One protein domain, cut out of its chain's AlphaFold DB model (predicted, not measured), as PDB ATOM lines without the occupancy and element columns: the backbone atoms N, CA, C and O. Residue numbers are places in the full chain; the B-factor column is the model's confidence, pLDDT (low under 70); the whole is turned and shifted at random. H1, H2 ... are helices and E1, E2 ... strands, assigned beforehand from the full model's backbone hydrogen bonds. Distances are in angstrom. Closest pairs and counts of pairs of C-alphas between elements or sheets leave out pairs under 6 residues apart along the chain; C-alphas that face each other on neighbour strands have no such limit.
ATOM      1  N   ASP A  27      39.251  10.530 -40.716       89.62
ATOM      2  CA  ASP A  27      39.398  10.159 -42.129       89.62
ATOM      3  C   ASP A  27      39.939   8.734 -42.295       89.62
ATOM      4  O   ASP A  27      39.478   7.978 -43.151       89.62
ATOM      5  N   GLN A  28      40.894   8.339 -41.453       90.75
ATOM      6  CA  GLN A  28      41.428   6.983 -41.432       90.75
ATOM      7  C   GLN A  28      40.381   5.975 -40.941       90.75
ATOM      8  O   GLN A  28      40.268   4.901 -41.527       90.75
ATOM      9  N   LEU A  29      39.572   6.319 -39.931       91.19
ATOM     10  CA  LEU A  29      38.456   5.468 -39.502       91.19
ATOM     11  C   LEU A  29      37.448   5.260 -40.632       91.19
ATOM     12  O   LEU A  29      37.135   4.118 -40.960       91.19
ATOM     13  N   SER A  30      37.017   6.337 -41.293       91.88
ATOM     14  CA  SER A  30      36.111   6.246 -42.443       91.88
ATOM     15  C   SER A  30      36.714   5.440 -43.598       91.88
ATOM     16  O   SER A  30      35.997   4.708 -44.279       91.88
ATOM     17  N   LYS A  31      38.037   5.513 -43.803       94.31
ATOM     18  CA  LYS A  31      38.745   4.681 -44.786       94.31
ATOM     19  C   LYS A  31      38.669   3.192 -44.432       94.31
ATOM     20  O   LYS A  31      38.405   2.386 -45.320       94.31
ATOM     21  N   ILE A  32      38.875   2.826 -43.164       94.44
ATOM     22  CA  ILE A  32      38.777   1.432 -42.699       94.44
ATOM     23  C   ILE A  32      37.335   0.925 -42.807       94.44
ATOM     24  O   ILE A  32      37.113  -0.184 -43.289       94.44
ATOM     25  N   GLU A  33      36.353   1.733 -42.401       93.25
ATOM     26  CA  GLU A  33      34.931   1.389 -42.505       93.25
ATOM     27  C   GLU A  33      34.517   1.131 -43.956       93.25
ATOM     28  O   GLU A  33      33.885   0.115 -44.240       93.25
ATOM     29  N   ALA A  34      34.920   2.006 -44.883       92.94
ATOM     30  CA  ALA A  34      34.654   1.822 -46.305       92.94
ATOM     31  C   ALA A  34      35.358   0.576 -46.866       92.94
ATOM     32  O   ALA A  34      34.772  -0.158 -47.660       92.94
ATOM     33  N   TRP A  35      36.596   0.317 -46.437       95.31
ATOM     34  CA  TRP A  35      37.386  -0.839 -46.864       95.31
ATOM     35  C   TRP A  35      36.808  -2.181 -46.400       95.31
ATOM     36  O   TRP A  35      36.897  -3.159 -47.138       95.31
ATOM     37  N   LEU A  36      36.208  -2.242 -45.204       93.06
ATOM     38  CA  LEU A  36      35.576  -3.460 -44.682       93.06
ATOM     39  C   LEU A  36      34.298  -3.852 -45.437       93.06
ATOM     40  O   LEU A  36      33.829  -4.976 -45.255       93.06
ATOM     41  N   GLU A  37      33.755  -2.955 -46.269       91.25
ATOM     42  CA  GLU A  37      32.533  -3.165 -47.054       91.25
ATOM     43  C   GLU A  37      31.387  -3.769 -46.203       91.25
ATOM     44  O   GLU A  37      30.841  -4.827 -46.550       91.25
ATOM     45  N   PRO A  38      31.033  -3.160 -45.048       88.38
ATOM     46  CA  PRO A  38      29.992  -3.698 -44.184       88.38
ATOM     47  C   PRO A  38      28.633  -3.680 -44.890       88.38
ATOM     48  O   PRO A  38      28.394  -2.932 -45.839       88.38
ATOM     49  N   THR A  39      27.694  -4.475 -44.387       85.25
ATOM     50  CA  THR A  39      26.289  -4.329 -44.762       85.25
ATOM     51  C   THR A  39      25.769  -2.957 -44.328       85.25
ATOM     52  O   THR A  39      26.338  -2.317 -43.440       85.25
ATOM     53  N   ASP A  40      24.633  -2.529 -44.886       79.56
ATOM     54  CA  ASP A  40      23.926  -1.297 -44.503       79.56
ATOM     55  C   ASP A  40      23.294  -1.376 -43.090       79.56
ATOM     56  O   ASP A  40      22.163  -0.949 -42.858       79.56
ATOM     57  N   HIS A  41      24.002  -1.943 -42.111       73.38
ATOM     58  CA  HIS A  41      23.560  -2.155 -40.736       73.38
ATOM     59  C   HIS A  41      23.295  -0.851 -39.964       73.38
ATOM     60  O   HIS A  41      22.588  -0.883 -38.956       73.38
ATOM     61  N   LEU A  42      23.826   0.284 -40.434       67.94
ATOM     62  CA  LEU A  42      23.599   1.622 -39.868       67.94
ATOM     63  C   LEU A  42      22.452   2.393 -40.540       67.94
ATOM     64  O   LEU A  42      22.032   3.421 -40.022       67.94
ATOM     65  N   ASN A  43      21.934   1.913 -41.671       76.25
ATOM     66  CA  ASN A  43      20.882   2.598 -42.418       76.25
ATOM     67  C   ASN A  43      19.516   2.463 -41.709       76.25
ATOM     68  O   ASN A  43      19.233   1.457 -41.051       76.25
ATOM     69  N   ASP A  44      18.620   3.430 -41.894       69.75
ATOM     70  CA  ASP A  44      17.213   3.365 -41.471       69.75
ATOM     71  C   ASP A  44      16.489   2.142 -42.054       69.75
ATOM     72  O   ASP A  44      15.601   1.569 -41.422       69.75
ATOM     73  N   PHE A  45      16.925   1.674 -43.226       72.31
ATOM     74  CA  PHE A  45      16.418   0.458 -43.868       72.31
ATOM     75  C   PHE A  45      17.142  -0.828 -43.443       72.31
ATOM     76  O   PHE A  45      16.865  -1.896 -43.997       72.31
ATOM     77  N   SER A  46      18.046  -0.754 -42.461       84.50
ATOM     78  CA  SER A  46      18.736  -1.924 -41.921       84.50
ATOM     79  C   SER A  46      17.749  -2.960 -41.388       84.50
ATOM     80  O   SER A  46      16.633  -2.663 -40.952       84.50
ATOM     81  N   GLU A  47      18.185  -4.216 -41.375       87.19
ATOM     82  CA  GLU A  47      17.400  -5.323 -40.828       87.19
ATOM     83  C   GLU A  47      17.002  -5.064 -39.367       87.19
ATOM     84  O   GLU A  47      15.857  -5.315 -38.987       87.19
ATOM     85  N   LEU A  48      17.915  -4.491 -38.573       89.50
ATOM     86  CA  LEU A  48      17.652  -4.094 -37.193       89.50
ATOM     87  C   LEU A  48      16.506  -3.078 -37.122       89.50
ATOM     88  O   LEU A  48      15.501  -3.344 -36.461       89.50
ATOM     89  N   ASN A  49      16.620  -1.954 -37.834       88.81
ATOM     90  CA  ASN A  49      15.623  -0.881 -37.802       88.81
ATOM     91  C   ASN A  49      14.265  -1.344 -38.337       88.81
ATOM     92  O   ASN A  49      13.228  -1.055 -37.741       88.81
ATOM     93  N   ARG A  50      14.252  -2.173 -39.383       89.56
ATOM     94  CA  ARG A  50      13.032  -2.791 -39.920       89.56
ATOM     95  C   ARG A  50      12.332  -3.695 -38.901       89.56
ATOM     96  O   ARG A  50      11.098  -3.716 -38.824       89.56
ATOM     97  N   HIS A  51      13.095  -4.452 -38.114       90.94
ATOM     98  CA  HIS A  51      12.550  -5.297 -37.054       90.94
ATOM     99  C   HIS A  51      12.086  -4.489 -35.835       90.94
ATOM    100  O   HIS A  51      11.026  -4.809 -35.295       90.94
ATOM    101  N   ILE A  52      12.789  -3.411 -35.468       90.44
ATOM    102  CA  ILE A  52      12.342  -2.452 -34.442       90.44
ATOM    103  C   ILE A  52      11.029  -1.785 -34.871       90.44
ATOM    104  O   ILE A  52      10.066  -1.794 -34.109       90.44
ATOM    105  N   ALA A  53      10.944  -1.282 -36.105       88.75
ATOM    106  CA  ALA A  53       9.746  -0.636 -36.646       88.75
ATOM    107  C   ALA A  53       8.539  -1.586 -36.740       88.75
ATOM    108  O   ALA A  53       7.388  -1.153 -36.722       88.75
ATOM    109  N   SER A  54       8.786  -2.895 -36.824       86.94
ATOM    110  CA  SER A  54       7.734  -3.916 -36.825       86.94
ATOM    111  C   SER A  54       7.221  -4.271 -35.426       86.94
ATOM    112  O   SER A  54       6.223  -4.984 -35.321       86.94
ATOM    113  N   ARG A  55       7.894  -3.815 -34.363       89.75
ATOM    114  CA  ARG A  55       7.539  -4.111 -32.973       89.75
ATOM    115  C   ARG A  55       6.369  -3.241 -32.510       89.75
ATOM    116  O   ARG A  55       6.375  -2.026 -32.693       89.75
ATOM    117  N   ALA A  56       5.395  -3.856 -31.846       86.75
ATOM    118  CA  ALA A  56       4.390  -3.124 -31.081       86.75
ATOM    119  C   ALA A  56       4.980  -2.658 -29.735       86.75
ATOM    120  O   ALA A  56       5.682  -3.431 -29.081       86.75
ATOM    121  N   PRO A  57       4.718  -1.419 -29.282       86.62
ATOM    122  CA  PRO A  57       5.108  -0.980 -27.946       86.62
ATOM    123  C   PRO A  57       4.755  -2.002 -26.853       86.62
ATOM    124  O   PRO A  57       3.644  -2.520 -26.812       86.62
ATOM    125  N   GLY A  58       5.699  -2.301 -25.962       84.19
ATOM    126  CA  GLY A  58       5.488  -3.247 -24.860       84.19
ATOM    127  C   GLY A  58       5.579  -4.735 -25.222       84.19
ATOM    128  O   GLY A  58       5.497  -5.552 -24.313       84.19
ATOM    129  N   THR A  59       5.798  -5.110 -26.490       88.56
ATOM    130  CA  THR A  59       6.024  -6.517 -26.870       88.56
ATOM    131  C   THR A  59       7.507  -6.899 -26.886       88.56
ATOM    132  O   THR A  59       8.401  -6.047 -26.995       88.56
ATOM    133  N   GLY A  60       7.783  -8.202 -26.771       85.44
ATOM    134  CA  GLY A  60       9.114  -8.804 -26.904       85.44
ATOM    135  C   GLY A  60      10.055  -8.624 -25.709       85.44
ATOM    136  O   GLY A  60      11.086  -9.292 -25.660       85.44
ATOM    137  N   ILE A  61       9.712  -7.769 -24.738       85.38
ATOM    138  CA  ILE A  61      10.545  -7.489 -23.551       85.38
ATOM    139  C   ILE A  61      10.463  -8.614 -22.515       85.38
ATOM    140  O   ILE A  61      11.432  -8.844 -21.804       85.38
ATOM    141  N   TRP A  62       9.366  -9.379 -22.481       90.06
ATOM    142  CA  TRP A  62       9.169 -10.477 -21.522       90.06
ATOM    143  C   TRP A  62      10.297 -11.519 -21.531       90.06
ATOM    144  O   TRP A  62      10.446 -12.279 -20.575       90.06
ATOM    145  N   VAL A  63      11.077 -11.597 -22.618       91.88
ATOM    146  CA  VAL A  63      12.255 -12.466 -22.708       91.88
ATOM    147  C   VAL A  63      13.271 -12.098 -21.629       91.88
ATOM    148  O   VAL A  63      13.839 -13.004 -21.024       91.88
ATOM    149  N   CYS A  64      13.433 -10.807 -21.327       92.06
ATOM    150  CA  CYS A  64      14.289 -10.334 -20.243       92.06
ATOM    151  C   CYS A  64      13.812 -10.830 -18.870       92.06
ATOM    152  O   CYS A  64      14.631 -11.088 -17.997       92.06
ATOM    153  N   ASP A  65      12.510 -11.056 -18.687       91.19
ATOM    154  CA  ASP A  65      11.931 -11.541 -17.424       91.19
ATOM    155  C   ASP A  65      12.035 -13.067 -17.262       91.19
ATOM    156  O   ASP A  65      11.565 -13.644 -16.278       91.19
ATOM    157  N   THR A  66      12.605 -13.771 -18.244       92.75
ATOM    158  CA  THR A  66      12.790 -15.221 -18.145       92.75
ATOM    159  C   THR A  66      13.933 -15.558 -17.181       92.75
ATOM    160  O   THR A  66      14.987 -14.921 -17.243       92.75
ATOM    161  N   PRO A  67      13.796 -16.605 -16.342       92.38
ATOM    162  CA  PRO A  67      14.901 -17.093 -15.516       92.38
ATOM    163  C   PRO A  67      16.159 -17.397 -16.336       92.38
ATOM    164  O   PRO A  67      17.269 -17.137 -15.895       92.38
ATOM    165  N   GLN A  68      15.972 -17.892 -17.558       93.38
ATOM    166  CA  GLN A  68      17.028 -18.191 -18.517       93.38
ATOM    167  C   GLN A  68      17.804 -16.942 -18.946       93.38
ATOM    168  O   GLN A  68      19.033 -16.937 -18.928       93.38
ATOM    169  N   TYR A  69      17.107 -15.865 -19.316       93.88
ATOM    170  CA  TYR A  69      17.774 -14.612 -19.653       93.88
ATOM    171  C   TYR A  69      18.513 -14.047 -18.445       93.88
ATOM    172  O   TYR A  69      19.676 -13.689 -18.569       93.88
ATOM    173  N   GLN A  70      17.871 -14.027 -17.275       93.31
ATOM    174  CA  GLN A  70      18.481 -13.519 -16.045       93.31
ATOM    175  C   GLN A  70      19.717 -14.334 -15.644       93.31
ATOM    176  O   GLN A  70      20.726 -13.763 -15.241       93.31
ATOM    177  N   GLN A  71      19.678 -15.655 -15.821       91.62
ATOM    178  CA  GLN A  71      20.833 -16.527 -15.633       91.62
ATOM    179  C   GLN A  71      21.966 -16.155 -16.596       91.62
ATOM    180  O   GLN A  71      23.084 -15.923 -16.154       91.62
ATOM    181  N   TRP A  72      21.697 -16.054 -17.896       92.94
ATOM    182  CA  TRP A  72      22.712 -15.683 -18.888       92.94
ATOM    183  C   TRP A  72      23.268 -14.262 -18.690       92.94
ATOM    184  O   TRP A  72      24.453 -14.017 -18.898       92.94
ATOM    185  N   HIS A  73      22.418 -13.321 -18.286       91.94
ATOM    186  CA  HIS A  73      22.763 -11.909 -18.167       91.94
ATOM    187  C   HIS A  73      23.508 -11.580 -16.867       91.94
ATOM    188  O   HIS A  73      24.422 -10.761 -16.880       91.94
ATOM    189  N   ASN A  74      23.130 -12.200 -15.747       89.75
ATOM    190  CA  ASN A  74      23.639 -11.824 -14.423       89.75
ATOM    191  C   ASN A  74      24.742 -12.750 -13.901       89.75
ATOM    192  O   ASN A  74      25.280 -12.489 -12.829       89.75
ATOM    193  N   THR A  75      25.053 -13.835 -14.613       83.31
ATOM    194  CA  THR A  75      26.133 -14.753 -14.231       83.31
ATOM    195  C   THR A  75      27.271 -14.702 -15.243       83.31
ATOM    196  O   THR A  75      27.076 -14.347 -16.411       83.31
ATOM    197  N   ASP A  76      28.462 -15.071 -14.782       79.00
ATOM    198  CA  ASP A  76      29.651 -15.209 -15.630       79.00
ATOM    199  C   ASP A  76      29.817 -16.652 -16.146       79.00
ATOM    200  O   ASP A  76      30.644 -16.917 -17.015       79.00
ATOM    201  N   ASP A  77      28.980 -17.580 -15.663       73.00
ATOM    202  CA  ASP A  77      29.050 -19.017 -15.959       73.00
ATOM    203  C   ASP A  77      28.549 -19.379 -17.367       73.00
ATOM    204  O   ASP A  77      28.840 -20.466 -17.873       73.00
ATOM    205  N   HIS A  78      27.783 -18.489 -18.011       72.88
ATOM    206  CA  HIS A  78      27.131 -18.757 -19.296       72.88
ATOM    207  C   HIS A  78      27.481 -17.692 -20.329       72.88
ATOM    208  O   HIS A  78      26.954 -16.582 -20.319       72.88
ATOM    209  N   GLY A  79      28.319 -18.058 -21.298       82.44
ATOM    210  CA  GLY A  79      28.703 -17.162 -22.392       82.44
ATOM    211  C   GLY A  79      27.661 -17.052 -23.508       82.44
ATOM    212  O   GLY A  79      27.816 -16.241 -24.417       82.44
ATOM    213  N   SER A  80      26.608 -17.876 -23.522       90.88
ATOM    214  CA  SER A  80      25.692 -17.953 -24.668       90.88
ATOM    215  C   SER A  80      24.245 -18.267 -24.298       90.88
ATOM    216  O   SER A  80      23.974 -19.110 -23.445       90.88
ATOM    217  N   ILE A  81      23.309 -17.636 -25.009       93.19
ATOM    218  CA  ILE A  81      21.874 -17.919 -24.946       93.19
ATOM    219  C   ILE A  81      21.307 -18.164 -26.345       93.19
ATOM    220  O   ILE A  81      21.623 -17.461 -27.307       93.19
ATOM    221  N   TRP A  82      20.441 -19.167 -26.466       93.62
ATOM    222  CA  TRP A  82      19.790 -19.541 -27.714       93.62
ATOM    223  C   TRP A  82      18.265 -19.476 -27.601       93.62
ATOM    224  O   TRP A  82      17.635 -20.285 -26.915       93.62
ATOM    225  N   VAL A  83      17.667 -18.529 -28.329       93.12
ATOM    226  CA  VAL A  83      16.216 -18.348 -28.447       93.12
ATOM    227  C   VAL A  83      15.687 -19.111 -29.665       93.12
ATOM    228  O   VAL A  83      16.029 -18.840 -30.821       93.12
ATOM    229  N   LYS A  84      14.808 -20.074 -29.410       91.38
ATOM    230  CA  LYS A  84      14.231 -20.986 -30.398       91.38
ATOM    231  C   LYS A  84      12.779 -20.634 -30.659       91.38
ATOM    232  O   LYS A  84      12.039 -20.328 -29.739       91.38
ATOM    233  N   GLY A  85      12.338 -20.744 -31.904       88.69
ATOM    234  CA  GLY A  85      10.922 -20.577 -32.229       88.69
ATOM    235  C   GLY A  85      10.602 -20.933 -33.671       88.69
ATOM    236  O   GLY A  85      11.465 -20.845 -34.557       88.69
ATOM    237  N   VAL A  86       9.352 -21.301 -33.925       86.62
ATOM    238  CA  VAL A  86       8.849 -21.640 -35.264       86.62
ATOM    239  C   VAL A  86       8.906 -20.444 -36.226       86.62
ATOM    240  O   VAL A  86       9.191 -19.305 -35.837       86.62
ATOM    241  N   ALA A  87       8.735 -20.690 -37.528       84.94
ATOM    242  CA  ALA A  87       8.645 -19.606 -38.509       84.94
ATOM    243  C   ALA A  87       7.465 -18.686 -38.156       84.94
ATOM    244  O   ALA A  87       6.421 -19.171 -37.750       84.94
ATOM    245  N   GLY A  88       7.643 -17.367 -38.251       83.69
ATOM    246  CA  GLY A  88       6.589 -16.413 -37.885       83.69
ATOM    247  C   GLY A  88       6.415 -16.139 -36.384       83.69
ATOM    248  O   GLY A  88       5.665 -15.233 -36.053       83.69
ATOM    249  N   ALA A  89       7.150 -16.803 -35.482       86.75
ATOM    250  CA  ALA A  89       7.061 -16.582 -34.024       86.75
ATOM    251  C   ALA A  89       7.680 -15.258 -33.511       86.75
ATOM    252  O   ALA A  89       7.817 -15.064 -32.311       86.75
ATOM    253  N   GLY A  90       8.131 -14.357 -34.391       88.56
ATOM    254  CA  GLY A  90       8.672 -13.054 -33.973       88.56
ATOM    255  C   GLY A  90      10.139 -13.035 -33.515       88.56
ATOM    256  O   GLY A  90      10.600 -11.999 -33.053       88.56
ATOM    257  N   LYS A  91      10.908 -14.120 -33.702       91.75
ATOM    258  CA  LYS A  91      12.342 -14.204 -33.328       91.75
ATOM    259  C   LYS A  91      13.157 -12.957 -33.684       91.75
ATOM    260  O   LYS A  91      13.770 -12.387 -32.800       91.75
ATOM    261  N   SER A  92      13.132 -12.511 -34.943       91.50
ATOM    262  CA  SER A  92      13.929 -11.352 -35.368       91.50
ATOM    263  C   SER A  92      13.488 -10.042 -34.706       91.50
ATOM    264  O   SER A  92      14.325  -9.184 -34.446       91.50
ATOM    265  N   VAL A  93      12.193  -9.897 -34.401       91.88
ATOM    266  CA  VAL A  93      11.659  -8.743 -33.658       91.88
ATOM    267  C   VAL A  93      12.143  -8.781 -32.209       91.88
ATOM    268  O   VAL A  93      12.564  -7.756 -31.681       91.88
ATOM    269  N   ILE A  94      12.166  -9.966 -31.593       92.25
ATOM    270  CA  ILE A  94      12.744 -10.176 -30.261       92.25
ATOM    271  C   ILE A  94      14.246  -9.869 -30.265       92.25
ATOM    272  O   ILE A  94      14.697  -9.113 -29.413       92.25
ATOM    273  N   SER A  95      15.019 -10.363 -31.237       94.06
ATOM    274  CA  SER A  95      16.454 -10.055 -31.340       94.06
ATOM    275  C   SER A  95      16.698  -8.553 -31.444       94.06
ATOM    276  O   SER A  95      17.553  -8.018 -30.750       94.06
ATOM    277  N   ALA A  96      15.920  -7.860 -32.278       93.38
ATOM    278  CA  ALA A  96      16.021  -6.416 -32.443       93.38
ATOM    279  C   ALA A  96      15.658  -5.655 -31.157       93.38
ATOM    280  O   ALA A  96      16.356  -4.718 -30.774       93.38
ATOM    281  N   CYS A  97      14.611  -6.102 -30.457       92.81
ATOM    282  CA  CYS A  97      14.227  -5.586 -29.145       92.81
ATOM    283  C   CYS A  97      15.353  -5.755 -28.117       92.81
ATOM    284  O   CYS A  97      15.674  -4.811 -27.400       92.81
ATOM    285  N   LEU A  98      15.978  -6.934 -28.062       93.38
ATOM    286  CA  LEU A  98      17.074  -7.220 -27.136       93.38
ATOM    287  C   LEU A  98      18.330  -6.415 -27.473       93.38
ATOM    288  O   LEU A  98      18.955  -5.885 -26.564       93.38
ATOM    289  N   VAL A  99      18.666  -6.250 -28.756       93.69
ATOM    290  CA  VAL A  99      19.766  -5.368 -29.184       93.69
ATOM    291  C   VAL A  99      19.512  -3.932 -28.729       93.69
ATOM    292  O   VAL A  99      20.417  -3.304 -28.188       93.69
ATOM    293  N   GLN A 100      18.295  -3.410 -28.915       92.19
ATOM    294  CA  GLN A 100      17.941  -2.059 -28.467       92.19
ATOM    295  C   GLN A 100      18.008  -1.926 -26.939       92.19
ATOM    296  O   GLN A 100      18.533  -0.934 -26.441       92.19
ATOM    297  N   HIS A 101      17.495  -2.917 -26.209       92.12
ATOM    298  CA  HIS A 101      17.525  -2.945 -24.750       92.12
ATOM    299  C   HIS A 101      18.962  -2.957 -24.223       92.12
ATOM    300  O   HIS A 101      19.336  -2.055 -23.483       92.12
ATOM    301  N   LEU A 102      19.788  -3.899 -24.687       93.38
ATOM    302  CA  LEU A 102      21.182  -4.030 -24.267       93.38
ATOM    303  C   LEU A 102      22.006  -2.788 -24.627       93.38
ATOM    304  O   LEU A 102      22.802  -2.339 -23.818       93.38
ATOM    305  N   LYS A 103      21.792  -2.172 -25.799       92.31
ATOM    306  CA  LYS A 103      22.459  -0.901 -26.152       92.31
ATOM    307  C   LYS A 103      22.098   0.252 -25.211       92.31
ATOM    308  O   LYS A 103      22.857   1.211 -25.128       92.31
ATOM    309  N   ALA A 104      20.931   0.196 -24.569       92.44
ATOM    310  CA  ALA A 104      20.459   1.228 -23.654       92.44
ATOM    311  C   ALA A 104      20.853   0.961 -22.191       92.44
ATOM    312  O   ALA A 104      20.993   1.915 -21.429       92.44
ATOM    313  N   THR A 105      21.002  -0.305 -21.789       92.50
ATOM    314  CA  THR A 105      21.313  -0.690 -20.401       92.50
ATOM    315  C   THR A 105      22.794  -0.962 -20.173       92.50
ATOM    316  O   THR A 105      23.309  -0.658 -19.097       92.50
ATOM    317  N   GLU A 106      23.491  -1.487 -21.181       90.50
ATOM    318  CA  GLU A 106      24.877  -1.921 -21.059       90.50
ATOM    319  C   GLU A 106      25.858  -0.835 -21.489       90.50
ATOM    320  O   GLU A 106      25.656  -0.109 -22.460       90.50
ATOM    321  N   LYS A 107      26.991  -0.770 -20.784       87.62
ATOM    322  CA  LYS A 107      28.143   0.053 -21.190       87.62
ATOM    323  C   LYS A 107      29.041  -0.662 -22.202       87.62
ATOM    324  O   LYS A 107      29.891  -0.030 -22.824       87.62
ATOM    325  N   SER A 108      28.879  -1.976 -22.329       88.50
ATOM    326  CA  SER A 108      29.677  -2.820 -23.212       88.50
ATOM    327  C   SER A 108      29.221  -2.697 -24.671       88.50
ATOM    328  O   SER A 108      28.036  -2.469 -24.927       88.50
ATOM    329  N   PRO A 109      30.120  -2.901 -25.652       90.69
ATOM    330  CA  PRO A 109      29.744  -2.917 -27.060       90.69
ATOM    331  C   PRO A 109      28.701  -4.000 -27.356       90.69
ATOM    332  O   PRO A 109      28.927  -5.183 -27.103       90.69
ATOM    333  N   VAL A 110      27.569  -3.604 -27.943       92.62
ATOM    334  CA  VAL A 110      26.527  -4.533 -28.404       92.62
ATOM    335  C   VAL A 110      26.569  -4.612 -29.920       92.62
ATOM    336  O   VAL A 110      26.167  -3.677 -30.623       92.62
ATOM    337  N   LEU A 111      27.046  -5.753 -30.407       92.38
ATOM    338  CA  LEU A 111      27.154  -6.054 -31.828       92.38
ATOM    339  C   LEU A 111      25.915  -6.823 -32.286       92.38
ATOM    340  O   LEU A 111      25.353  -7.627 -31.542       92.38
ATOM    341  N   SER A 112      25.486  -6.601 -33.523       93.31
ATOM    342  CA  SER A 112      24.341  -7.315 -34.091       93.31
ATOM    343  C   SER A 112      24.544  -7.615 -35.565       93.31
ATOM    344  O   SER A 112      25.112  -6.801 -36.289       93.31
ATOM    345  N   PHE A 113      24.051  -8.771 -36.005       92.25
ATOM    346  CA  PHE A 113      24.011  -9.163 -37.409       92.25
ATOM    347  C   PHE A 113      22.763 -10.009 -37.673       92.25
ATOM    348  O   PHE A 113      22.441 -10.911 -36.896       92.25
ATOM    349  N   PHE A 114      22.060  -9.732 -38.771       90.12
ATOM    350  CA  PHE A 114      20.863 -10.471 -39.174       90.12
ATOM    351  C   PHE A 114      21.126 -11.212 -40.481       90.12
ATOM    352  O   PHE A 114      21.207 -10.610 -41.555       90.12
ATOM    353  N   PHE A 115      21.205 -12.541 -40.395       86.12
ATOM    354  CA  PHE A 115      21.289 -13.389 -41.577       86.12
ATOM    355  C   PHE A 115      19.978 -13.349 -42.356       86.12
ATOM    356  O   PHE A 115      18.915 -13.702 -41.835       86.12
ATOM    357  N   ARG A 116      20.061 -12.996 -43.636       76.75
ATOM    358  CA  ARG A 116      18.915 -12.978 -44.540       76.75
ATOM    359  C   ARG A 116      19.283 -13.687 -45.817       76.75
ATOM    360  O   ARG A 116      20.126 -13.234 -46.575       76.75
ATOM    361  N   GLN A 117      18.591 -14.793 -46.084       68.62
ATOM    362  CA  GLN A 117      18.837 -15.535 -47.310       68.62
ATOM    363  C   GLN A 117      18.551 -14.660 -48.533       68.62
ATOM    364  O   GLN A 117      19.342 -14.657 -49.438       68.62
ATOM    365  N   THR A 118      17.513 -13.844 -48.621       66.44
ATOM    366  CA  THR A 118      17.263 -13.111 -49.884       66.44
ATOM    367  C   THR A 118      18.297 -12.033 -50.249       66.44
ATOM    368  O   THR A 118      18.202 -11.486 -51.339       66.44
ATOM    369  N   ILE A 119      19.254 -11.713 -49.373       68.00
ATOM    370  CA  ILE A 119      20.259 -10.665 -49.585       68.00
ATOM    371  C   ILE A 119      21.643 -11.318 -49.575       68.00
ATOM    372  O   ILE A 119      22.020 -11.946 -48.587       68.00
ATOM    373  N   GLU A 120      22.401 -11.206 -50.669       64.38
ATOM    374  CA  GLU A 120      23.695 -11.891 -50.798       64.38
ATOM    375  C   GLU A 120      24.704 -11.455 -49.722       64.38
ATOM    376  O   GLU A 120      25.346 -12.314 -49.111       64.38
ATOM    377  N   SER A 121      24.759 -10.158 -49.410       63.28
ATOM    378  CA  SER A 121      25.601  -9.597 -48.346       63.28
ATOM    379  C   SER A 121      25.216 -10.068 -46.937       63.28
ATOM    380  O   SER A 121      26.020  -9.973 -46.020       63.28
ATOM    381  N   ASN A 122      24.038 -10.671 -46.739       68.19
ATOM    382  CA  ASN A 122      23.597 -11.179 -45.436       68.19
ATOM    383  C   ASN A 122      23.665 -12.712 -45.337       68.19
ATOM    384  O   ASN A 122      23.115 -13.292 -44.395       68.19
ATOM    385  N   ARG A 123      24.285 -13.396 -46.312       76.38
ATOM    386  CA  ARG A 123      24.386 -14.869 -46.337       76.38
ATOM    387  C   ARG A 123      25.740 -15.411 -45.880       76.38
ATOM    388  O   ARG A 123      25.784 -16.557 -45.438       76.38
ATOM    389  N   ARG A 124      26.830 -14.651 -46.022       81.44
ATOM    390  CA  ARG A 124      28.195 -15.151 -45.788       81.44
ATOM    391  C   ARG A 124      28.692 -14.774 -44.392       81.44
ATOM    392  O   ARG A 124      28.444 -13.669 -43.920       81.44
ATOM    393  N   SER A 125      29.434 -15.682 -43.755       85.19
ATOM    394  CA  SER A 125      30.124 -15.439 -42.475       85.19
ATOM    395  C   SER A 125      31.064 -14.242 -42.547       85.19
ATOM    396  O   SER A 125      31.157 -13.481 -41.594       85.19
ATOM    397  N   ARG A 126      31.706 -14.045 -43.701       90.88
ATOM    398  CA  ARG A 126      32.578 -12.904 -43.973       90.88
ATOM    399  C   ARG A 126      31.925 -11.557 -43.673       90.88
ATOM    400  O   ARG A 126      32.521 -10.745 -42.981       90.88
ATOM    401  N   ASN A 127      30.695 -11.344 -44.139       90.00
ATOM    402  CA  ASN A 127      29.974 -10.094 -43.911       90.00
ATOM    403  C   ASN A 127      29.639  -9.885 -42.431       90.00
ATOM    404  O   ASN A 127      29.713  -8.761 -41.954       90.00
ATOM    405  N   LEU A 128      29.337 -10.958 -41.689       91.31
ATOM    406  CA  LEU A 128      29.182 -10.878 -40.234       91.31
ATOM    407  C   LEU A 128      30.472 -10.391 -39.569       91.31
ATOM    408  O   LEU A 128      30.412  -9.525 -38.702       91.31
ATOM    409  N   VAL A 129      31.624 -10.928 -39.979       92.62
ATOM    410  CA  VAL A 129      32.918 -10.528 -39.415       92.62
ATOM    411  C   VAL A 129      33.226  -9.075 -39.761       92.62
ATOM    412  O   VAL A 129      33.547  -8.310 -38.858       92.62
ATOM    413  N   CYS A 130      33.055  -8.660 -41.021       92.94
ATOM    414  CA  CYS A 130      33.234  -7.265 -41.430       92.94
ATOM    415  C   CYS A 130      32.325  -6.306 -40.645       92.94
ATOM    416  O   CYS A 130      32.807  -5.313 -40.103       92.94
ATOM    417  N   ASP A 131      31.037  -6.625 -40.504       91.69
ATOM    418  CA  ASP A 131      30.091  -5.814 -39.732       91.69
ATOM    419  C   ASP A 131      30.476  -5.721 -38.258       91.69
ATOM    420  O   ASP A 131      30.316  -4.668 -37.640       91.69
ATOM    421  N   TRP A 132      30.945  -6.816 -37.659       92.62
ATOM    422  CA  TRP A 132      31.377  -6.817 -36.264       92.62
ATOM    423  C   TRP A 132      32.680  -6.055 -36.065       92.62
ATOM    424  O   TRP A 132      32.779  -5.314 -35.088       92.62
ATOM    425  N   LEU A 133      33.631  -6.167 -36.996       93.31
ATOM    426  CA  LEU A 133      34.844  -5.353 -37.010       93.31
ATOM    427  C   LEU A 133      34.476  -3.866 -37.046       93.31
ATOM    428  O   LEU A 133      34.893  -3.133 -36.155       93.31
ATOM    429  N   VAL A 134      33.608  -3.442 -37.975       92.69
ATOM    430  CA  VAL A 134      33.120  -2.052 -38.047       92.69
ATOM    431  C   VAL A 134      32.431  -1.626 -36.750       92.69
ATOM    432  O   VAL A 134      32.739  -0.577 -36.190       92.69
ATOM    433  N   GLN A 135      31.527  -2.448 -36.212       91.94
ATOM    434  CA  GLN A 135      30.817  -2.115 -34.974       91.94
ATOM    435  C   GLN A 135      31.757  -1.996 -33.758       91.94
ATOM    436  O   GLN A 135      31.446  -1.216 -32.850       91.94
ATOM    437  N   LEU A 136      32.881  -2.726 -33.757       91.12
ATOM    438  CA  LEU A 136      33.916  -2.713 -32.718       91.12
ATOM    439  C   LEU A 136      34.976  -1.622 -32.888       91.12
ATOM    440  O   LEU A 136      35.586  -1.259 -31.884       91.12
ATOM    441  N   LEU A 137      35.187  -1.084 -34.097       89.56
ATOM    442  CA  LEU A 137      36.238  -0.094 -34.388       89.56
ATOM    443  C   LEU A 137      36.273   1.039 -33.360       89.56
ATOM    444  O   LEU A 137      37.318   1.338 -32.791       89.56
ATOM    445  N   ARG A 138      35.110   1.611 -33.045       86.38
ATOM    446  CA  ARG A 138      34.969   2.724 -32.089       86.38
ATOM    447  C   ARG A 138      35.297   2.384 -30.626       86.38
ATOM    448  O   ARG A 138      35.302   3.282 -29.795       86.38
ATOM    449  N   TYR A 139      35.504   1.111 -30.300       86.69
ATOM    450  CA  TYR A 139      35.737   0.631 -28.936       86.69
ATOM    451  C   TYR A 139      37.132   0.029 -28.731       86.69
ATOM    452  O   TYR A 139      37.467  -0.320 -27.602       86.69
ATOM    453  N   SER A 140      37.933  -0.126 -29.791       87.38
ATOM    454  CA  SER A 140      39.239  -0.786 -29.711       87.38
ATOM    455  C   SER A 140      40.295  -0.062 -30.541       87.38
ATOM    456  O   SER A 140      40.375  -0.238 -31.755       87.38
ATOM    457  N   ASP A 141      41.151   0.714 -29.872       86.88
ATOM    458  CA  ASP A 141      42.293   1.387 -30.508       86.88
ATOM    459  C   ASP A 141      43.269   0.380 -31.129       86.88
ATOM    460  O   ASP A 141      43.818   0.616 -32.201       86.88
ATOM    461  N   ASP A 142      43.459  -0.770 -30.476       86.50
ATOM    462  CA  ASP A 142      44.338  -1.827 -30.974       86.50
ATOM    463  C   ASP A 142      43.790  -2.412 -32.289       86.50
ATOM    464  O   ASP A 142      44.557  -2.648 -33.225       86.50
ATOM    465  N   LEU A 143      42.461  -2.559 -32.406       90.19
ATOM    466  CA  LEU A 143      41.823  -2.948 -33.665       90.19
ATOM    467  C   LEU A 143      42.015  -1.879 -34.745       90.19
ATOM    468  O   LEU A 143      42.344  -2.217 -35.881       90.19
ATOM    469  N   GLN A 144      41.811  -0.603 -34.406       91.25
ATOM    470  CA  GLN A 144      41.987   0.487 -35.366       91.25
ATOM    471  C   GLN A 144      43.415   0.477 -35.926       91.25
ATOM    472  O   GLN A 144      43.593   0.535 -37.141       91.25
ATOM    473  N   VAL A 145      44.431   0.350 -35.063       89.25
ATOM    474  CA  VAL A 145      45.845   0.304 -35.470       89.25
ATOM    475  C   VAL A 145      46.118  -0.900 -36.368       89.25
ATOM    476  O   VAL A 145      46.721  -0.738 -37.432       89.25
ATOM    477  N   ALA A 146      45.643  -2.085 -35.976       90.69
ATOM    478  CA  ALA A 146      45.835  -3.311 -36.742       90.69
ATOM    479  C   ALA A 146      45.212  -3.217 -38.144       90.69
ATOM    480  O   ALA A 146      45.868  -3.554 -39.127       90.69
ATOM    481  N   LEU A 147      43.979  -2.711 -38.255       92.88
ATOM    482  CA  LEU A 147      43.293  -2.583 -39.542       92.88
ATOM    483  C   LEU A 147      43.851  -1.440 -40.397       92.88
ATOM    484  O   LEU A 147      43.978  -1.591 -41.610       92.88
ATOM    485  N   ASN A 148      44.257  -0.323 -39.792       93.00
ATOM    486  CA  ASN A 148      44.876   0.783 -40.524       93.00
ATOM    487  C   ASN A 148      46.195   0.369 -41.194       93.00
ATOM    488  O   ASN A 148      46.503   0.848 -42.280       93.00
ATOM    489  N   ALA A 149      46.957  -0.541 -40.581       91.50
ATOM    490  CA  ALA A 149      48.194  -1.063 -41.162       91.50
ATOM    491  C   ALA A 149      47.971  -1.894 -42.442       91.50
ATOM    492  O   ALA A 149      48.907  -2.066 -43.222       91.50
ATOM    493  N   ILE A 150      46.751  -2.396 -42.670       92.94
ATOM    494  CA  ILE A 150      46.428  -3.294 -43.790       92.94
ATOM    495  C   ILE A 150      45.363  -2.751 -44.751       92.94
ATOM    496  O   ILE A 150      45.069  -3.400 -45.753       92.94
ATOM    497  N   VAL A 151      44.808  -1.564 -44.485       94.00
ATOM    498  CA  VAL A 151      43.679  -0.974 -45.233       94.00
ATOM    499  C   VAL A 151      43.967  -0.752 -46.727       94.00
ATOM    500  O   VAL A 151      43.049  -0.649 -47.534       94.00
ATOM    501  N   ASP A 152      45.243  -0.679 -47.118       92.69
ATOM    502  CA  ASP A 152      45.662  -0.506 -48.516       92.69
ATOM    503  C   ASP A 152      45.713  -1.829 -49.313       92.69
ATOM    504  O   ASP A 152      45.871  -1.818 -50.537       92.69
ATOM    505  N   ILE A 153      45.553  -2.978 -48.648       94.25
ATOM    506  CA  ILE A 153      45.460  -4.304 -49.276       94.25
ATOM    507  C   ILE A 153      43.996  -4.570 -49.637       94.25
ATOM    508  O   ILE A 153      43.096  -4.243 -48.872       94.25
ATOM    509  N   LYS A 154      43.699  -5.191 -50.784       93.25
ATOM    510  CA  LYS A 154      42.298  -5.432 -51.174       93.25
ATOM    511  C   LYS A 154      41.646  -6.442 -50.227       93.25
ATOM    512  O   LYS A 154      42.165  -7.539 -50.050       93.25
ATOM    513  N   LEU A 155      40.456  -6.131 -49.704       91.50
ATOM    514  CA  LEU A 155      39.723  -6.998 -48.765       91.50
ATOM    515  C   LEU A 155      39.505  -8.433 -49.293       91.50
ATOM    516  O   LEU A 155      39.514  -9.408 -48.537       91.50
ATOM    517  N   LYS A 156      39.327  -8.582 -50.611       90.81
ATOM    518  CA  LYS A 156      39.153  -9.884 -51.275       90.81
ATOM    519  C   LYS A 156      40.385 -10.795 -51.194       90.81
ATOM    520  O   LYS A 156      40.233 -12.001 -51.364       90.81
ATOM    521  N   ASP A 157      41.567 -10.226 -50.956       93.50
ATOM    522  CA  ASP A 157      42.831 -10.963 -50.880       93.50
ATOM    523  C   ASP A 157      43.024 -11.602 -49.490       93.50
ATOM    524  O   ASP A 157      43.884 -12.462 -49.313       93.50
ATOM    525  N   PHE A 158      42.189 -11.241 -48.508       92.12
ATOM    526  CA  PHE A 158      42.147 -11.889 -47.199       92.12
ATOM    527  C   PHE A 158      41.310 -13.171 -47.253       92.12
ATOM    528  O   PHE A 158      40.320 -13.278 -47.974       92.12
ATOM    529  N   SER A 159      41.664 -14.167 -46.458       92.69
ATOM    530  CA  SER A 159      40.795 -15.310 -46.179       92.69
ATOM    531  C   SER A 159      39.782 -14.965 -45.082       92.69
ATOM    532  O   SER A 159      40.011 -14.069 -44.269       92.69
ATOM    533  N   ASP A 160      38.671 -15.706 -45.013       89.75
ATOM    534  CA  ASP A 160      37.713 -15.568 -43.904       89.75
ATOM    535  C   ASP A 160      38.405 -15.794 -42.545       89.75
ATOM    536  O   ASP A 160      38.109 -15.080 -41.594       89.75
ATOM    537  N   GLY A 161      39.358 -16.734 -42.461       90.69
ATOM    538  CA  GLY A 161      40.132 -17.010 -41.244       90.69
ATOM    539  C   GLY A 161      40.956 -15.811 -40.770       90.69
ATOM    540  O   GLY A 161      40.874 -15.449 -39.605       90.69
ATOM    541  N   GLN A 162      41.646 -15.123 -41.683       91.44
ATOM    542  CA  GLN A 162      42.403 -13.914 -41.332       91.44
ATOM    543  C   GLN A 162      41.497 -12.803 -40.786       91.44
ATOM    544  O   GLN A 162      41.868 -12.115 -39.841       91.44
ATOM    545  N   LEU A 163      40.296 -12.627 -41.349       91.62
ATOM    546  CA  LEU A 163      39.333 -11.654 -40.822       91.62
ATOM    547  C   LEU A 163      38.849 -12.039 -39.416       91.62
ATOM    548  O   LEU A 163      38.680 -11.162 -38.567       91.62
ATOM    549  N   TRP A 164      38.661 -13.336 -39.150       90.75
ATOM    550  CA  TRP A 164      38.370 -13.830 -37.802       90.75
ATOM    551  C   TRP A 164      39.505 -13.534 -36.822       90.75
ATOM    552  O   TRP A 164      39.219 -13.133 -35.699       90.75
ATOM    553  N   ASP A 165      40.766 -13.656 -37.235       90.00
ATOM    554  CA  ASP A 165      41.912 -13.354 -36.369       90.00
ATOM    555  C   ASP A 165      41.928 -11.875 -35.942       90.00
ATOM    556  O   ASP A 165      42.129 -11.572 -34.765       90.00
ATOM    557  N   TYR A 166      41.614 -10.946 -36.855       90.50
ATOM    558  CA  TYR A 166      41.452  -9.525 -36.505       90.50
ATOM    559  C   TYR A 166      40.282  -9.283 -35.549       90.50
ATOM    560  O   TYR A 166      40.378  -8.448 -34.648       90.50
ATOM    561  N   LEU A 167      39.181 -10.019 -35.706       88.19
ATOM    562  CA  LEU A 167      38.055  -9.925 -34.780       88.19
ATOM    563  C   LEU A 167      38.448 -10.445 -33.391       88.19
ATOM    564  O   LEU A 167      38.123  -9.814 -32.388       88.19
ATOM    565  N   LEU A 168      39.184 -11.556 -33.328       84.81
ATOM    566  CA  LEU A 168      39.691 -12.112 -32.076       84.81
ATOM    567  C   LEU A 168      40.686 -11.166 -31.394       84.81
ATOM    568  O   LEU A 168      40.669 -11.049 -30.169       84.81
ATOM    569  N   LEU A 169      41.494 -10.441 -32.175       79.12
ATOM    570  CA  LEU A 169      42.355  -9.364 -31.687       79.12
ATOM    571  C   LEU A 169      41.535  -8.208 -31.096       79.12
ATOM    572  O   LEU A 169      41.859  -7.708 -30.020       79.12
ATOM    573  N   ALA A 170      40.433  -7.814 -31.741       73.50
ATOM    574  CA  ALA A 170      39.520  -6.812 -31.185       73.50
ATOM    575  C   ALA A 170      38.940  -7.249 -29.831       73.50
ATOM    576  O   ALA A 170      38.714  -6.424 -28.944       73.50
ATOM    577  N   THR A 171      38.727  -8.555 -29.670       68.31
ATOM    578  CA  THR A 171      38.254  -9.195 -28.444       68.31
ATOM    579  C   THR A 171      39.394  -9.805 -27.628       68.31
ATOM    580  O   THR A 171      39.172 -10.800 -26.948       68.31
ATOM    581  N   PHE A 172      40.623  -9.282 -27.677       59.12
ATOM    582  CA  PHE A 172      41.758  -9.990 -27.068       59.12
ATOM    583  C   PHE A 172      41.738  -9.993 -25.530       59.12
ATOM    584  O   PHE A 172      42.383 -10.841 -24.917       59.12
ATOM    585  N   ARG A 173      40.997  -9.079 -24.876       66.50
ATOM    586  CA  ARG A 173      40.848  -9.051 -23.401       66.50
ATOM    587  C   ARG A 173      39.475  -8.607 -22.847       66.50
ATOM    588  O   ARG A 173      39.444  -7.865 -21.863       66.50
ATOM    589  N   PRO A 174      38.321  -9.001 -23.414       74.19
ATOM    590  CA  PRO A 174      37.053  -8.818 -22.734       74.19
ATOM    591  C   PRO A 174      37.058  -9.693 -21.479       74.19
ATOM    592  O   PRO A 174      37.485 -10.846 -21.517       74.19
ATOM    593  N   GLN A 175      36.563  -9.152 -20.366       75.69
ATOM    594  CA  GLN A 175      36.336  -9.961 -19.165       75.69
ATOM    595  C   GLN A 175      35.334 -11.089 -19.463       75.69
ATOM    596  O   GLN A 175      35.472 -12.192 -18.942       75.69
ATOM    597  N   TYR A 176      34.370 -10.827 -20.357       80.56
ATOM    598  CA  TYR A 176      33.326 -11.765 -20.767       80.56
ATOM    599  C   TYR A 176      32.827 -11.430 -22.179       80.56
ATOM    600  O   TYR A 176      32.688 -10.257 -22.534       80.56
ATOM    601  N   VAL A 177      32.492 -12.457 -22.964       86.44
ATOM    602  CA  VAL A 177      31.756 -12.319 -24.230       86.44
ATOM    603  C   VAL A 177      30.426 -13.041 -24.082       86.44
ATOM    604  O   VAL A 177      30.391 -14.243 -23.827       86.44
ATOM    605  N   ARG A 178      29.329 -12.302 -24.259       90.31
ATOM    606  CA  ARG A 178      27.972 -12.848 -24.222       90.31
ATOM    607  C   ARG A 178      27.388 -12.907 -25.627       90.31
ATOM    608  O   ARG A 178      27.235 -11.885 -26.290       90.31
ATOM    609  N   MET A 179      27.035 -14.106 -26.073       91.88
ATOM    610  CA  MET A 179      26.432 -14.351 -27.378       91.88
ATOM    611  C   MET A 179      24.939 -14.647 -27.241       91.88
ATOM    612  O   MET A 179      24.531 -15.523 -26.484       91.88
ATOM    613  N   LEU A 180      24.118 -13.953 -28.029       93.56
ATOM    614  CA  LEU A 180      22.705 -14.268 -28.197       93.56
ATOM    615  C   LEU A 180      22.453 -14.755 -29.619       93.56
ATOM    616  O   LEU A 180      22.774 -14.076 -30.591       93.56
ATOM    617  N   MET A 181      21.827 -15.920 -29.740       93.31
ATOM    618  CA  MET A 181      21.471 -16.517 -31.021       93.31
ATOM    619  C   MET A 181      19.971 -16.737 -31.104       93.31
ATOM    620  O   MET A 181      19.340 -17.169 -30.140       93.31
ATOM    621  N   THR A 182      19.393 -16.525 -32.285       93.12
ATOM    622  CA  THR A 182      17.989 -16.868 -32.539       93.12
ATOM    623  C   THR A 182      17.858 -17.725 -33.783       93.12
ATOM    624  O   THR A 182      18.378 -17.360 -34.836       93.12
ATOM    625  N   SER A 183      17.139 -18.845 -33.705       91.81
ATOM    626  CA  SER A 183      16.920 -19.698 -34.877       91.81
ATOM    627  C   SER A 183      15.651 -20.542 -34.770       91.81
ATOM    628  O   SER A 183      14.972 -20.595 -33.744       91.81
ATOM    629  N   ARG A 184      15.314 -21.232 -35.863       87.94
ATOM    630  CA  ARG A 184      14.385 -22.366 -35.792       87.94
ATOM    631  C   ARG A 184      15.041 -23.514 -35.003       87.94
ATOM    632  O   ARG A 184      16.268 -23.644 -35.079       87.94
ATOM    633  N   PRO A 185      14.266 -24.352 -34.294       85.44
ATOM    634  CA  PRO A 185      14.787 -25.503 -33.557       85.44
ATOM    635  C   PRO A 185      15.155 -26.659 -34.510       85.44
ATOM    636  O   PRO A 185      14.602 -27.749 -34.429       85.44
ATOM    637  N   VAL A 186      16.073 -26.428 -35.451       86.50
ATOM    638  CA  VAL A 186      16.502 -27.437 -36.434       86.50
ATOM    639  C   VAL A 186      17.355 -28.501 -35.745       86.50
ATOM    640  O   VAL A 186      18.264 -28.158 -34.991       86.50
ATOM    641  N   GLN A 187      17.098 -29.780 -36.033       84.62
ATOM    642  CA  GLN A 187      17.766 -30.918 -35.389       84.62
ATOM    643  C   GLN A 187      19.299 -30.826 -35.444       84.62
ATOM    644  O   GLN A 187      19.963 -31.047 -34.440       84.62
ATOM    645  N   GLN A 188      19.864 -30.423 -36.586       86.25
ATOM    646  CA  GLN A 188      21.314 -30.253 -36.743       86.25
ATOM    647  C   GLN A 188      21.904 -29.227 -35.762       86.25
ATOM    648  O   GLN A 188      22.959 -29.475 -35.184       86.25
ATOM    649  N   LEU A 189      21.224 -28.093 -35.546       83.50
ATOM    650  CA  LEU A 189      21.662 -27.086 -34.574       83.50
ATOM    651  C   LEU A 189      21.491 -27.591 -33.146       83.50
ATOM    652  O   LEU A 189      22.369 -27.378 -32.324       83.50
ATOM    653  N   GLN A 190      20.395 -28.301 -32.866       82.81
ATOM    654  CA  GLN A 190      20.178 -28.894 -31.550       82.81
ATOM    655  C   GLN A 190      21.287 -29.878 -31.188       82.81
ATOM    656  O   GLN A 190      21.780 -29.820 -30.074       82.81
ATOM    657  N   LEU A 191      21.714 -30.730 -32.125       83.75
ATOM    658  CA  LEU A 191      22.805 -31.678 -31.898       83.75
ATOM    659  C   LEU A 191      24.150 -30.970 -31.689       83.75
ATOM    660  O   LEU A 191      24.880 -31.332 -30.777       83.75
ATOM    661  N   ARG A 192      24.465 -29.945 -32.493       83.56
ATOM    662  CA  ARG A 192      25.745 -29.218 -32.392       83.56
ATOM    663  C   ARG A 192      25.859 -28.324 -31.161       83.56
ATOM    664  O   ARG A 192      26.966 -28.060 -30.716       83.56
ATOM    665  N   LEU A 193      24.736 -27.830 -30.650       81.62
ATOM    666  CA  LEU A 193      24.685 -26.912 -29.510       81.62
ATOM    667  C   LEU A 193      24.288 -27.611 -28.201       81.62
ATOM    668  O   LEU A 193      24.136 -26.932 -27.192       81.62
ATOM    669  N   LYS A 194      24.099 -28.938 -28.212       74.31
ATOM    670  CA  LYS A 194      23.658 -29.713 -27.042       74.31
ATOM    671  C   LYS A 194      24.695 -29.733 -25.919       74.31
ATOM    672  O   LYS A 194      24.321 -29.663 -24.756       74.31
ATOM    673  N   ASP A 195      25.967 -29.847 -26.288       68.31
ATOM    674  CA  ASP A 195      27.068 -30.092 -25.346       68.31
ATOM    675  C   ASP A 195      27.784 -28.801 -24.918       68.31
ATOM    676  O   ASP A 195      28.762 -28.837 -24.177       68.31
ATOM    677  N   ALA A 196      27.308 -27.648 -25.386       73.81
ATOM    678  CA  ALA A 196      27.823 -26.348 -24.987       73.81
ATOM    679  C   ALA A 196      26.985 -25.790 -23.825       73.81
ATOM    680  O   ALA A 196      25.768 -25.975 -23.801       73.81
ATOM    681  N   SER A 197      27.618 -25.071 -22.889       82.31
ATOM    682  CA  SER A 197      26.954 -24.343 -21.791       82.31
ATOM    683  C   SER A 197      26.128 -23.166 -22.330       82.31
ATOM    684  O   SER A 197      26.494 -21.998 -22.196       82.31
ATOM    685  N   ILE A 198      25.041 -23.484 -23.032       87.44
ATOM    686  CA  ILE A 198      24.158 -22.544 -23.713       87.44
ATOM    687  C   ILE A 198      22.813 -22.578 -23.007       87.44
ATOM    688  O   ILE A 198      22.145 -23.609 -22.926       87.44
ATOM    689  N   VAL A 199      22.371 -21.417 -22.549       90.12
ATOM    690  CA  VAL A 199      21.041 -21.279 -21.971       90.12
ATOM    691  C   VAL A 199      19.994 -21.287 -23.090       90.12
ATOM    692  O   VAL A 199      20.158 -20.625 -24.113       90.12
ATOM    693  N   HIS A 200      18.887 -22.014 -22.925       90.19
ATOM    694  CA  HIS A 200      17.859 -22.135 -23.963       90.19
ATOM    695  C   HIS A 200      16.548 -21.453 -23.579       90.19
ATOM    696  O   HIS A 200      15.946 -21.786 -22.562       90.19
ATOM    697  N   ILE A 201      16.034 -20.605 -24.468       91.12
ATOM    698  CA  ILE A 201      14.669 -20.073 -24.395       91.12
ATOM    699  C   ILE A 201      13.883 -20.617 -25.580       91.12
ATOM    700  O   ILE A 201      14.353 -20.571 -26.716       91.12
ATOM    701  N   SER A 202      12.682 -21.131 -25.336       90.12
ATOM    702  CA  SER A 202      11.721 -21.408 -26.401       90.12
ATOM    703  C   SER A 202      10.674 -20.305 -26.414       90.12
ATOM    704  O   SER A 202      10.159 -19.917 -25.369       90.12
ATOM    705  N   LEU A 203      10.363 -19.787 -27.596       87.12
ATOM    706  CA  LEU A 203       9.208 -18.929 -27.800       87.12
ATOM    707  C   LEU A 203       7.968 -19.820 -27.722       87.12
ATOM    708  O   LEU A 203       7.626 -20.498 -28.687       87.12
TER     709      LEU A 203
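Overview. This is residues 27 to 203 of the 283 residues of an uncharacterized protein of Botrytis tulipae (UniProt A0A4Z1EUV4). What does the model look like? It has two lobes: a small parallel sheet, E2 E1 E3, with H3 and H4 over one face and H2 across H4, and a cluster of the helices H1, H5, H6 and H7. H8 touches no helix and is not on the sheet, and unnamed links run between the lobes. What is it made of? The 177 printed residues, mostly helix by class, hold H1 H2 H3 E1 H4 H5 H6 H7 E2 H8 E3 in chain order. How large is it? It is compact, with a radius of gyration of the C-alphas of 16.9 A and spans of 46 by 35 by 34 A.

Along the chain. Where are the elements before the first long helix? H1 is residues 27 to 35, from C-alpha 27 at (39.398, 10.159, -42.129); H2 is 47 to 53, H3 67 to 74 and strand E1 80 to 84. Which helices come next? H4, 91 to 105, is 20.7 A long; H5, 125 to 137, 18.4 A; H6 is 141 to 148; H7, 160 to 170, 15.5 A. What closes the printed part? Strand E2 is 179 to 183, H8 187 to 192, and strand E3 198 to 202, ending at C-alpha 202 at (11.721, -21.408, -26.401).

Arrangement. How does the helical lobe sit? H1 touches H6, closest C-alphas Ile 32 and Asn 148, 6.5 A. H5 touches H7 at a shallow tilt of 23 degrees, the same way, closest C-alphas Arg 126 and Asp 160, 5.8 A. H6 and H7 form a helical hairpin, closest C-alphas Leu 143 and Ala 170, 5.1 A. How are the strands joined? N 83 and O 181, 2.8 A, and N 82 and O 199, 2.8 A, are within hydrogen-bond range across E2 and E1, and E1 and E3. E2, H8, E3 is a split strand-helix-strand unit, parallel strands with E1 between them, and its crossover is right-handed. What is on the sheet? H3 and H4 are on the same face, at heights over the sheet of 9.1 A and 10.1 A; H4 lies over E2. H2 touches H4 about perpendicular, 84 degrees, closest C-alphas His 51 and Val 93, 4.9 A. In H1 to H8 every O i to N i+4 pair is within hydrogen-bond range.

Size, cuts and confidence. How far does it reach? The two C-alphas farthest apart, Pro 67 and Asp 152, are 48.1 A apart, and the printed part has no cut. Which links are long? H1 to H2, H2 to H3, H4 to H5 and H6 to H7. Where is confidence low? Residues 42, 44, 117 to 122, 171 to 173 and 195 have pLDDT under 70.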